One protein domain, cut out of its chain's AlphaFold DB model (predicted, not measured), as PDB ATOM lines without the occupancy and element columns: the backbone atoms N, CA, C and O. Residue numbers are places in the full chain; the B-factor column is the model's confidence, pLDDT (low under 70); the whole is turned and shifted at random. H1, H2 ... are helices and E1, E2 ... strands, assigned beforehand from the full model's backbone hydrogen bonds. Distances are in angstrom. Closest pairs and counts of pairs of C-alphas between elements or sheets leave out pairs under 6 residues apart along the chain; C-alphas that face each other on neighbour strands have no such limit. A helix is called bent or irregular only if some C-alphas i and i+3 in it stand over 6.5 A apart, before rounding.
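What this domain is: This is residues 4 to 87 of the 111 residues of the protein "MGDG_synth domain-containing protein" of Anaerolineaceae bacterium 4572_5.2 (UniProt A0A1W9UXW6). A two-stranded parallel sheet, E1 beside E2, with the helix H1 packed along one face, makes a small head at one end; from it the chain strings out through H2, H3, H4 and H5 as a long, curving arm that does not fold back on the head. Residues 70 to 87, in H4, H5 and the stretches next to them, stick out at the far end. The printed part has 84 residues, with five named helices and two named strands in the order E1, H1, E2, H2, H3, H4, H5, and its class is mixed, helices and strands. It is extended, with a radius of gyration of the C-alphas of 20.8 A, and the C-alphas span 64 by 29 by 21 A.

How they stand to each other: E1, residues 4 to 9, and E2, residues 35 to 41, are parallel neighbours at 22 degrees; N 5 and O 36 are 2.8 A apart and N 38 and O 5 are 2.9 A apart, within hydrogen-bond range. With H1, residues 16 to 30, they form a strand-helix-strand unit, two parallel neighbour strands with a helix between them along the chain, and its crossover is right-handed. The closest C-alphas of H1 and E2 are those of Asp 24 and Thr 37, 6.6 A apart; those of H1 and E1 are His 16 and Ile 9, 6.7 A apart. H2, residues 42 to 45, follows E2 directly. H2 and H3, residues 51 to 62, touch through residues 51 to 55 of H3 alone, with the closest C-alphas, Thr 44 and Asn 52, 4.9 A apart. H3 is irregular: C-alphas 52 and 55 are 7.0 A apart. H3 and H4, residues 66 to 78, are near each other but meet only through their link, as do H4 and H5, residues 81 to 85. H1 is apart from H2, H3, H4 and H5. Every O i to N i+4 pair is within hydrogen-bond range in H1, H4 and H5, against 4 of 8 in H3; H2 is too short for such a pair.

Where its parts are: E1 begins at C-alpha 4, (-21.822, 22.556, -0.758), and is 16.1 A long; E2 is 19.7 A long. H1 is 21.5 A long and begins at C-alpha 16, (-15.110, 19.340, 17.948). H3 measures 16.4 A and H4 17.8 A. H5 ends at C-alpha 85, (-17.803, -20.998, 24.163).

The domain as a whole: The two C-alphas farthest apart, those of Pro 32 and Ser 87, are 66.3 A apart. The printed part has no cut and no long link. Its mean pLDDT is 71.1, with 42 residues under 70, among them residues 42 to 66 and 76 to 87.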
ATOM      1  N   ARG A   4     -21.436  22.949  -2.117       89.12
ATOM      2  CA  ARG A   4     -21.822  22.556  -0.758       89.12
ATOM      3  C   ARG A   4     -20.685  21.817  -0.064       89.12
ATOM      4  O   ARG A   4     -20.072  20.945  -0.681       89.12
ATOM      5  N   ILE A   5     -20.426  22.163   1.191       85.69
ATOM      6  CA  ILE A   5     -19.423  21.544   2.058       85.69
ATOM      7  C   ILE A   5     -20.152  21.021   3.299       85.69
ATOM      8  O   ILE A   5     -20.846  21.774   3.972       85.69
ATOM      9  N   LEU A   6     -20.013  19.728   3.590       87.69
ATOM     10  CA  LEU A   6     -20.605  19.089   4.766       87.69
ATOM     11  C   LEU A   6     -19.491  18.695   5.738       87.69
ATOM     12  O   LEU A   6     -18.621  17.892   5.398       87.69
ATOM     13  N   PHE A   7     -19.545  19.239   6.946       83.25
ATOM     14  CA  PHE A   7     -18.721  18.857   8.078       83.25
ATOM     15  C   PHE A   7     -19.481  17.836   8.918       83.25
ATOM     16  O   PHE A   7     -20.522  18.138   9.496       83.25
ATOM     17  N   LEU A   8     -18.948  16.618   8.975       81.94
ATOM     18  CA  LEU A   8     -19.472  15.539   9.804       81.94
ATOM     19  C   LEU A   8     -18.662  15.489  11.097       81.94
ATOM     20  O   LEU A   8     -17.482  15.132  11.075       81.94
ATOM     21  N   ILE A   9     -19.289  15.856  12.211       79.31
ATOM     22  CA  ILE A   9     -18.662  15.839  13.537       79.31
ATOM     23  C   ILE A   9     -19.347  14.827  14.460       79.31
ATOM     24  O   ILE A   9     -20.412  14.296  14.161       79.31
ATOM     25  N   SER A  10     -18.697  14.516  15.582       71.00
ATOM     26  CA  SER A  10     -19.256  13.706  16.665       71.00
ATOM     27  C   SER A  10     -19.118  14.505  17.950       71.00
ATOM     28  O   SER A  10     -17.996  14.763  18.397       71.00
ATOM     29  N   ASP A  11     -20.238  14.950  18.519       68.12
ATOM     30  CA  ASP A  11     -20.213  15.859  19.663       68.12
ATOM     31  C   ASP A  11     -20.033  15.076  20.973       68.12
ATOM     32  O   ASP A  11     -20.955  14.813  21.745       68.12
ATOM     33  N   THR A  12     -18.797  14.632  21.201       66.06
ATOM     34  CA  THR A  12     -18.378  13.892  22.402       66.06
ATOM     35  C   THR A  12     -17.905  14.810  23.536       66.06
ATOM     36  O   THR A  12     -17.338  14.337  24.519       66.06
ATOM     37  N   GLY A  13     -18.138  16.127  23.431       60.19
ATOM     38  CA  GLY A  13     -17.784  17.118  24.458       60.19
ATOM     39  C   GLY A  13     -16.326  17.604  24.436       60.19
ATOM     40  O   GLY A  13     -15.927  18.353  25.322       60.19
ATOM     41  N   GLY A  14     -15.529  17.215  23.431       67.00
ATOM     42  CA  GLY A  14     -14.105  17.567  23.294       67.00
ATOM     43  C   GLY A  14     -13.788  18.850  22.510       67.00
ATOM     44  O   GLY A  14     -12.635  19.060  22.149       67.00
ATOM     45  N   GLY A  15     -14.780  19.692  22.196       71.50
ATOM     46  CA  GLY A  15     -14.572  20.932  21.424       71.50
ATOM     47  C   GLY A  15     -14.577  20.760  19.898       71.50
ATOM     48  O   GLY A  15     -14.240  21.694  19.173       71.50
ATOM     49  N   HIS A  16     -14.996  19.598  19.390       80.69
ATOM     50  CA  HIS A  16     -15.110  19.340  17.948       80.69
ATOM     51  C   HIS A  16     -16.088  20.288  17.241       80.69
ATOM     52  O   HIS A  16     -15.827  20.691  16.109       80.69
ATOM     53  N   ARG A  17     -17.161  20.703  17.927       82.06
ATOM     54  CA  ARG A  17     -18.105  21.706  17.421       82.06
ATOM     55  C   ARG A  17     -17.448  23.070  17.204       82.06
ATOM     56  O   ARG A  17     -17.554  23.618  16.115       82.06
ATOM     57  N   ALA A  18     -16.690  23.557  18.187       84.25
ATOM     58  CA  ALA A  18     -16.024  24.857  18.104       84.25
ATOM     59  C   ALA A  18     -15.001  24.921  16.955       84.25
ATOM     60  O   ALA A  18     -14.873  25.940  16.285       84.25
ATOM     61  N   ALA A  19     -14.287  23.821  16.692       87.00
ATOM     62  CA  ALA A  19     -13.363  23.749  15.562       87.00
ATOM     63  C   ALA A  19     -14.091  23.796  14.206       87.00
ATOM     64  O   ALA A  19     -13.614  24.454  13.284       87.00
ATOM     65  N   ALA A  20     -15.238  23.121  14.079       86.31
ATOM     66  CA  ALA A  20     -16.032  23.144  12.853       86.31
ATOM     67  C   ALA A  20     -16.644  24.531  12.589       86.31
ATOM     68  O   ALA A  20     -16.579  25.010  11.462       86.31
ATOM     69  N   GLU A  21     -17.148  25.199  13.629       85.75
ATOM     70  CA  GLU A  21     -17.660  26.576  13.553       85.75
ATOM     71  C   GLU A  21     -16.560  27.573  13.149       85.75
ATOM     72  O   GLU A  21     -16.774  28.417  12.284       85.75
ATOM     73  N   ALA A  22     -15.339  27.428  13.676       90.50
ATOM     74  CA  ALA A  22     -14.221  28.290  13.287       90.50
ATOM     75  C   ALA A  22     -13.828  28.136  11.804       90.50
ATOM     76  O   ALA A  22     -13.459  29.108  11.142       90.50
ATOM     77  N   ILE A  23     -13.893  26.912  11.266       89.62
ATOM     78  CA  ILE A  23     -13.623  26.657   9.845       89.62
ATOM     79  C   ILE A  23     -14.754  27.220   8.979       89.62
ATOM     80  O   ILE A  23     -14.479  27.789   7.922       89.62
ATOM     81  N   ASP A  24     -16.003  27.095   9.428       89.50
ATOM     82  CA  ASP A  24     -17.164  27.680   8.762       89.50
ATOM     83  C   ASP A  24     -17.043  29.207   8.622       89.50
ATOM     84  O   ASP A  24     -17.142  29.754   7.519       89.50
ATOM     85  N   GLU A  25     -16.714  29.898   9.716       89.38
ATOM     86  CA  GLU A  25     -16.483  31.347   9.709       89.38
ATOM     87  C   GLU A  25     -15.330  31.740   8.775       89.38
ATOM     88  O   GLU A  25     -15.444  32.697   8.004       89.38
ATOM     89  N   ALA A  26     -14.228  30.984   8.789       91.69
ATOM     90  CA  ALA A  26     -13.086  31.242   7.916       91.69
ATOM     91  C   ALA A  26     -13.446  31.104   6.426       91.69
ATOM     92  O   ALA A  26     -12.994  31.906   5.603       91.69
ATOM     93  N   ILE A  27     -14.279  30.124   6.064       89.38
ATOM     94  CA  ILE A  27     -14.747  29.928   4.685       89.38
ATOM     95  C   ILE A  27     -15.652  31.084   4.257       89.38
ATOM     96  O   ILE A  27     -15.450  31.636   3.173       89.38
ATOM     97  N   HIS A  28     -16.597  31.489   5.107       88.44
ATOM     98  CA  HIS A  28     -17.474  32.625   4.829       88.44
ATOM     99  C   HIS A  28     -16.704  33.947   4.707       88.44
ATOM    100  O   HIS A  28     -17.060  34.789   3.881       88.44
ATOM    101  N   HIS A  29     -15.623  34.115   5.474       90.12
ATOM    102  CA  HIS A  29     -14.770  35.299   5.409       90.12
ATOM    103  C   HIS A  29     -13.916  35.354   4.133       90.12
ATOM    104  O   HIS A  29     -13.821  36.401   3.495       90.12
ATOM    105  N   LEU A  30     -13.294  34.234   3.746       89.88
ATOM    106  CA  LEU A  30     -12.391  34.173   2.590       89.88
ATOM    107  C   LEU A  30     -13.131  34.075   1.249       89.88
ATOM    108  O   LEU A  30     -12.631  34.555   0.231       89.88
ATOM    109  N   TYR A  31     -14.306  33.445   1.235       87.69
ATOM    110  CA  TYR A  31     -15.052  33.133   0.017       87.69
ATOM    111  C   TYR A  31     -16.546  33.450   0.166       87.69
ATOM    112  O   TYR A  31     -17.379  32.536   0.095       87.69
ATOM    113  N   PRO A  32     -16.911  34.738   0.310       82.56
ATOM    114  CA  PRO A  32     -18.301  35.142   0.467       82.56
ATOM    115  C   PRO A  32     -19.148  34.643  -0.709       82.56
ATOM    116  O   PRO A  32     -18.739  34.715  -1.870       82.56
ATOM    117  N   ASP A  33     -20.319  34.087  -0.393       80.38
ATOM    118  CA  ASP A  33     -21.332  33.583  -1.333       80.38
ATOM    119  C   ASP A  33     -20.931  32.451  -2.298       80.38
ATOM    120  O   ASP A  33     -21.766  32.000  -3.088       80.38
ATOM    121  N   ASN A  34     -19.709  31.926  -2.230       82.75
ATOM    122  CA  ASN A  34     -19.274  30.832  -3.109       82.75
ATOM    123  C   ASN A  34     -19.639  29.442  -2.575       82.75
ATOM    124  O   ASN A  34     -19.872  28.511  -3.362       82.75
ATOM    125  N   TYR A  35     -19.692  29.310  -1.251       84.62
ATOM    126  CA  TYR A  35     -19.875  28.042  -0.563       84.62
ATOM    127  C   TYR A  35     -21.071  28.091   0.381       84.62
ATOM    128  O   TYR A  35     -21.413  29.139   0.918       84.62
ATOM    129  N   GLU A  36     -21.716  26.943   0.529       84.44
ATOM    130  CA  GLU A  36     -22.766  26.686   1.508       84.44
ATOM    131  C   GLU A  36     -22.273  25.542   2.395       84.44
ATOM    132  O   GLU A  36     -21.899  24.475   1.898       84.44
ATOM    133  N   THR A  37     -22.193  25.788   3.691       83.00
ATOM    134  CA  THR A  37     -21.538  24.935   4.681       83.00
ATOM    135  C   THR A  37     -22.570  24.390   5.666       83.00
ATOM    136  O   THR A  37     -23.484  25.093   6.085       83.00
ATOM    137  N   PHE A  38     -22.432  23.115   6.026       82.31
ATOM    138  CA  PHE A  38     -23.316  22.422   6.965       82.31
ATOM    139  C   PHE A  38     -22.469  21.714   8.015       82.31
ATOM    140  O   PHE A  38     -21.521  21.020   7.648       82.31
ATOM    141  N   VAL A  39     -22.794  21.869   9.297       81.31
ATOM    142  CA  VAL A  39     -22.090  21.209  10.407       81.31
ATOM    143  C   VAL A  39     -23.073  20.286  11.114       81.31
ATOM    144  O   VAL A  39     -23.866  20.747  11.928       81.31
ATOM    145  N   GLU A  40     -23.000  18.990  10.813       74.25
ATOM    146  CA  GLU A  40     -23.955  17.997  11.310       74.25
ATOM    147  C   GLU A  40     -23.286  16.958  12.214       74.25
ATOM    148  O   GLU A  40     -22.169  16.492  11.954       74.25
ATOM    149  N   ASP A  41     -23.988  16.572  13.284       72.12
ATOM    150  CA  ASP A  41     -23.555  15.516  14.202       72.12
ATOM    151  C   ASP A  41     -24.274  14.197  13.896       72.12
ATOM    152  O   ASP A  41     -25.465  14.028  14.172       72.12
ATOM    153  N   ILE A  42     -23.511  13.225  13.387       66.12
ATOM    154  CA  ILE A  42     -24.004  11.894  12.997       66.12
ATOM    155  C   ILE A  42     -24.715  11.190  14.162       66.12
ATOM    156  O   ILE A  42     -25.679  10.448  13.963       66.12
ATOM    157  N   TRP A  43     -24.234  11.385  15.387       56.16
ATOM    158  CA  TRP A  43     -24.692  10.604  16.532       56.16
ATOM    159  C   TRP A  43     -25.964  11.166  17.141       56.16
ATOM    160  O   TRP A  43     -26.841  10.401  17.547       56.16
ATOM    161  N   THR A  44     -26.076  12.489  17.178       56.62
ATOM    162  CA  THR A  44     -27.200  13.174  17.813       56.62
ATOM    163  C   THR A  44     -28.435  13.210  16.904       56.62
ATOM    164  O   THR A  44     -29.546  13.039  17.407       56.62
ATOM    165  N   GLU A  45     -28.267  13.347  15.582       54.22
ATOM    166  CA  GLU A  45     -29.392  13.513  14.645       54.22
ATOM    167  C   GLU A  45     -29.847  12.247  13.903       54.22
ATOM    168  O   GLU A  45     -31.020  12.144  13.539       54.22
ATOM    169  N   HIS A  46     -28.974  11.261  13.677       53.41
ATOM    170  CA  HIS A  46     -29.308  10.104  12.829       53.41
ATOM    171  C   HIS A  46     -29.488   8.779  13.569       53.41
ATOM    172  O   HIS A  46     -29.781   7.764  12.932       53.41
ATOM    173  N   THR A  47     -29.384   8.758  14.901       51.00
ATOM    174  CA  THR A  47     -29.617   7.525  15.662       51.00
ATOM    175  C   THR A  47     -30.990   7.515  16.351       51.00
ATOM    176  O   THR A  47     -31.325   8.439  17.098       51.00
ATOM    177  N   PRO A  48     -31.827   6.480  16.126       58.22
ATOM    178  CA  PRO A  48     -33.103   6.352  16.817       58.22
ATOM    179  C   PRO A  48     -32.894   6.170  18.326       58.22
ATOM    180  O   PRO A  48     -31.868   5.669  18.797       58.22
ATOM    181  N   TRP A  49     -33.897   6.580  19.102       54.28
ATOM    182  CA  TRP A  49     -33.919   6.382  20.550       54.28
ATOM    183  C   TRP A  49     -33.656   4.900  20.888       54.28
ATOM    184  O   TRP A  49     -34.274   4.037  20.260       54.28
ATOM    185  N   PRO A  50     -32.770   4.567  21.849       58.19
ATOM    186  CA  PRO A  50     -32.160   5.420  22.883       58.19
ATOM    187  C   PRO A  50     -30.718   5.893  22.588       58.19
ATOM    188  O   PRO A  50     -30.073   6.478  23.461       58.19
ATOM    189  N   VAL A  51     -30.192   5.611  21.391       61.22
ATOM    190  CA  VAL A  51     -28.768   5.781  21.037       61.22
ATOM    191  C   VAL A  51     -28.367   7.262  20.964       61.22
ATOM    192  O   VAL A  51     -27.255   7.608  21.353       61.22
ATOM    193  N   ASN A  52     -29.305   8.154  20.634       61.41
ATOM    194  CA  ASN A  52     -29.105   9.608  20.635       61.41
ATOM    195  C   ASN A  52     -28.733  10.210  22.005       61.41
ATOM    196  O   ASN A  52     -28.271  11.344  22.085       61.41
ATOM    197  N   LYS A  53     -28.936   9.472  23.106       60.41
ATOM    198  CA  LYS A  53     -28.538   9.893  24.459       60.41
ATOM    199  C   LYS A  53     -27.210   9.287  24.910       60.41
ATOM    200  O   LYS A  53     -26.735   9.649  25.986       60.41
ATOM    201  N   LEU A  54     -26.598   8.394  24.127       63.41
ATOM    202  CA  LEU A  54     -25.347   7.735  24.514       63.41
ATOM    203  C   LEU A  54     -24.205   8.729  24.702       63.41
ATOM    204  O   LEU A  54     -23.487   8.592  25.684       63.41
ATOM    205  N   SER A  55     -24.073   9.755  23.855       59.38
ATOM    206  CA  SER A  55     -23.037  10.794  24.002       59.38
ATOM    207  C   SER A  55     -23.110  11.496  25.363       59.38
ATOM    208  O   SER A  55     -22.092  11.706  26.015       59.38
ATOM    209  N   ARG A  56     -24.323  11.769  25.857       61.22
ATOM    210  CA  ARG A  56     -24.569  12.390  27.169       61.22
ATOM    211  C   ARG A  56     -24.426  11.418  28.346       61.22
ATOM    212  O   ARG A  56     -24.097  11.842  29.451       61.22
ATOM    213  N   VAL A  57     -24.691  10.128  28.141       63.75
ATOM    214  CA  VAL A  57     -24.573   9.087  29.183       63.75
ATOM    215  C   VAL A  57     -23.136   8.557  29.293       63.75
ATOM    216  O   VAL A  57     -22.730   8.106  30.364       63.75
ATOM    217  N   TYR A  58     -22.336   8.657  28.228       60.97
ATOM    218  CA  TYR A  58     -20.972   8.133  28.166       60.97
ATOM    219  C   TYR A  58     -20.038   8.699  29.253       60.97
ATOM    220  O   TYR A  58     -19.395   7.891  29.921       60.97
ATOM    221  N   PRO A  59     -20.022  10.015  29.557       61.94
ATOM    222  CA  PRO A  59     -19.210  10.560  30.649       61.94
ATOM    223  C   PRO A  59     -19.614  10.029  32.032       61.94
ATOM    224  O   PRO A  59     -18.770   9.833  32.904       61.94
ATOM    225  N   TRP A  60     -20.906   9.756  32.247       64.00
ATOM    226  CA  TRP A  60     -21.385   9.142  33.490       64.00
ATOM    227  C   TRP A  60     -20.974   7.664  33.578       64.00
ATOM    228  O   TRP A  60     -20.549   7.184  34.629       64.00
ATOM    229  N   MET A  61     -21.031   6.949  32.457       59.47
ATOM    230  CA  MET A  61     -20.615   5.553  32.380       59.47
ATOM    231  C   MET A  61     -19.099   5.377  32.565       59.47
ATOM    232  O   MET A  61     -18.681   4.383  33.153       59.47
ATOM    233  N   THR A  62     -18.267   6.314  32.101       60.50
ATOM    234  CA  THR A  62     -16.798   6.238  32.225       60.50
ATOM    235  C   THR A  62     -16.247   6.889  33.497       60.50
ATOM    236  O   THR A  62     -15.186   6.478  33.960       60.50
ATOM    237  N   GLY A  63     -16.959   7.848  34.099       65.38
ATOM    238  CA  GLY A  63     -16.576   8.483  35.366       65.38
ATOM    239  C   GLY A  63     -17.058   7.700  36.602       65.38
ATOM    240  O   GLY A  63     -16.362   6.806  37.084       65.38
ATOM    241  N   PRO A  64     -18.250   8.000  37.153       61.06
ATOM    242  CA  PRO A  64     -18.797   7.302  38.324       61.06
ATOM    243  C   PRO A  64     -19.093   5.807  38.086       61.06
ATOM    244  O   PRO A  64     -19.230   5.045  39.043       61.06
ATOM    245  N   GLY A  65     -19.130   5.356  36.830       58.69
ATOM    246  CA  GLY A  65     -19.306   3.950  36.468       58.69
ATOM    247  C   GLY A  65     -18.107   3.034  36.743       58.69
ATOM    248  O   GLY A  65     -18.252   1.831  36.575       58.69
ATOM    249  N   VAL A  66     -16.937   3.514  37.192       65.38
ATOM    250  CA  VAL A  66     -15.755   2.646  37.438       65.38
ATOM    251  C   VAL A  66     -16.050   1.504  38.423       65.38
ATOM    252  O   VAL A  66     -15.555   0.393  38.241       65.38
ATOM    253  N   ALA A  67     -16.876   1.732  39.448       70.38
ATOM    254  CA  ALA A  67     -17.297   0.668  40.366       70.38
ATOM    255  C   ALA A  67     -18.193  -0.372  39.670       70.38
ATOM    256  O   ALA A  67     -18.030  -1.572  39.886       70.38
ATOM    257  N   LEU A  68     -19.083   0.083  38.782       75.12
ATOM    258  CA  LEU A  68     -19.913  -0.781  37.946       75.12
ATOM    259  C   LEU A  68     -19.059  -1.566  36.940       75.12
ATOM    260  O   LEU A  68     -19.271  -2.761  36.783       75.12
ATOM    261  N   TRP A  69     -18.046  -0.945  36.331       68.44
ATOM    262  CA  TRP A  69     -17.074  -1.612  35.460       68.44
ATOM    263  C   TRP A  69     -16.246  -2.648  36.209       68.44
ATOM    264  O   TRP A  69     -16.057  -3.746  35.700       68.44
ATOM    265  N   LYS A  70     -15.796  -2.347  37.432       74.69
ATOM    266  CA  LYS A  70     -15.114  -3.325  38.293       74.69
ATOM    267  C   LYS A  70     -16.026  -4.499  38.631       74.69
ATOM    268  O   LYS A  70     -15.577  -5.639  38.579       74.69
ATOM    269  N   LEU A  71     -17.295  -4.239  38.938       80.88
ATOM    270  CA  LEU A  71     -18.276  -5.280  39.223       80.88
ATOM    271  C   LEU A  71     -18.580  -6.123  37.978       80.88
ATOM    272  O   LEU A  71     -18.559  -7.341  38.068       80.88
ATOM    273  N   LEU A  72     -18.771  -5.502  36.813       78.69
ATOM    274  CA  LEU A  72     -18.939  -6.186  35.528       78.69
ATOM    275  C   LEU A  72     -17.694  -6.986  35.127       78.69
ATOM    276  O   LEU A  72     -17.802  -8.085  34.594       78.69
ATOM    277  N   TRP A  73     -16.497  -6.470  35.393       73.06
ATOM    278  CA  TRP A  73     -15.247  -7.181  35.143       73.06
ATOM    279  C   TRP A  73     -15.096  -8.381  36.083       73.06
ATOM    280  O   TRP A  73     -14.753  -9.477  35.647       73.06
ATOM    281  N   LEU A  74     -15.428  -8.222  37.365       80.00
ATOM    282  CA  LEU A  74     -15.458  -9.322  38.329       80.00
ATOM    283  C   LEU A  74     -16.509 -10.370  37.953       80.00
ATOM    284  O   LEU A  74     -16.225 -11.560  38.002       80.00
ATOM    285  N   THR A  75     -17.704  -9.970  37.522       72.31
ATOM    286  CA  THR A  75     -18.722 -10.935  37.093       72.31
ATOM    287  C   THR A  75     -18.293 -11.650  35.814       72.31
ATOM    288  O   THR A  75     -18.347 -12.874  35.766       72.31
ATOM    289  N   THR A  76     -17.780 -10.938  34.809       69.06
ATOM    290  CA  THR A  76     -17.308 -11.550  33.552       69.06
ATOM    291  C   THR A  76     -16.058 -12.416  33.716       69.06
ATOM    292  O   THR A  76     -15.875 -13.350  32.942       69.06
ATOM    293  N   THR A  77     -15.213 -12.168  34.721       65.31
ATOM    294  CA  THR A  77     -14.081 -13.053  35.060       65.31
ATOM    295  C   THR A  77     -14.507 -14.258  35.905       65.31
ATOM    296  O   THR A  77     -13.937 -15.342  35.752       65.31
ATOM    297  N   MET A  78     -15.529 -14.109  36.755       61.16
ATOM    298  CA  MET A  78     -16.098 -15.194  37.567       61.16
ATOM    299  C   MET A  78     -16.910 -16.184  36.726       61.16
ATOM    300  O   MET A  78     -16.789 -17.400  36.899       61.16
ATOM    301  N   PHE A  79     -17.686 -15.692  35.761       60.38
ATOM    302  CA  PHE A  79     -18.273 -16.533  34.728       60.38
ATOM    303  C   PHE A  79     -17.169 -16.888  33.728       60.38
ATOM    304  O   PHE A  79     -16.832 -16.099  32.855       60.38
ATOM    305  N   LYS A  80     -16.576 -18.086  33.837       57.41
ATOM    306  CA  LYS A  80     -15.645 -18.638  32.832       57.41
ATOM    307  C   LYS A  80     -16.370 -18.913  31.501       57.41
ATOM    308  O   LYS A  80     -16.429 -20.050  31.046       57.41
ATOM    309  N   SER A  81     -16.904 -17.886  30.849       55.22
ATOM    310  CA  SER A  81     -17.621 -17.969  29.573       55.22
ATOM    311  C   SER A  81     -16.715 -18.479  28.454       55.22
ATOM    312  O   SER A  81     -17.184 -19.159  27.545       55.22
ATOM    313  N   HIS A  82     -15.396 -18.266  28.563       55.69
ATOM    314  CA  HIS A  82     -14.420 -18.865  27.650       55.69
ATOM    315  C   HIS A  82     -14.437 -20.401  27.698       55.69
ATOM    316  O   HIS A  82     -14.160 -21.024  26.684       55.69
ATOM    317  N   LYS A  83     -14.813 -21.036  28.822       50.31
ATOM    318  CA  LYS A  83     -14.984 -22.498  28.879       50.31
ATOM    319  C   LYS A  83     -16.296 -22.977  28.263       50.31
ATOM    320  O   LYS A  83     -16.343 -24.125  27.851       50.31
ATOM    321  N   ILE A  84     -17.330 -22.135  28.201       57.72
ATOM    322  CA  ILE A  84     -18.641 -22.488  27.628       57.72
ATOM    323  C   ILE A  84     -18.638 -22.287  26.104       57.72
ATOM    324  O   ILE A  84     -19.234 -23.073  25.379       57.72
ATOM    325  N   ILE A  85     -17.923 -21.272  25.604       56.81
ATOM    326  CA  ILE A  85     -17.803 -20.998  24.163       56.81
ATOM    327  C   ILE A  85     -16.702 -21.865  23.517       56.81
ATOM    328  O   ILE A  85     -16.904 -22.392  22.426       56.81
ATOM    329  N   PHE A  86     -15.568 -22.100  24.198       47.75
ATOM    330  CA  PHE A  86     -14.480 -22.960  23.693       47.75
ATOM    331  C   PHE A  86     -14.522 -24.413  24.201       47.75
ATOM    332  O   PHE A  86     -13.546 -25.140  24.029       47.75
ATOM    333  N   SER A  87     -15.626 -24.903  24.776       46.38
ATOM    334  CA  SER A  87     -15.789 -26.355  24.999       46.38
ATOM    335  C   SER A  87     -16.068 -27.130  23.707       46.38
ATOM    336  O   SER A  87     -15.966 -28.352  23.703       46.38
TER     337      SER A  87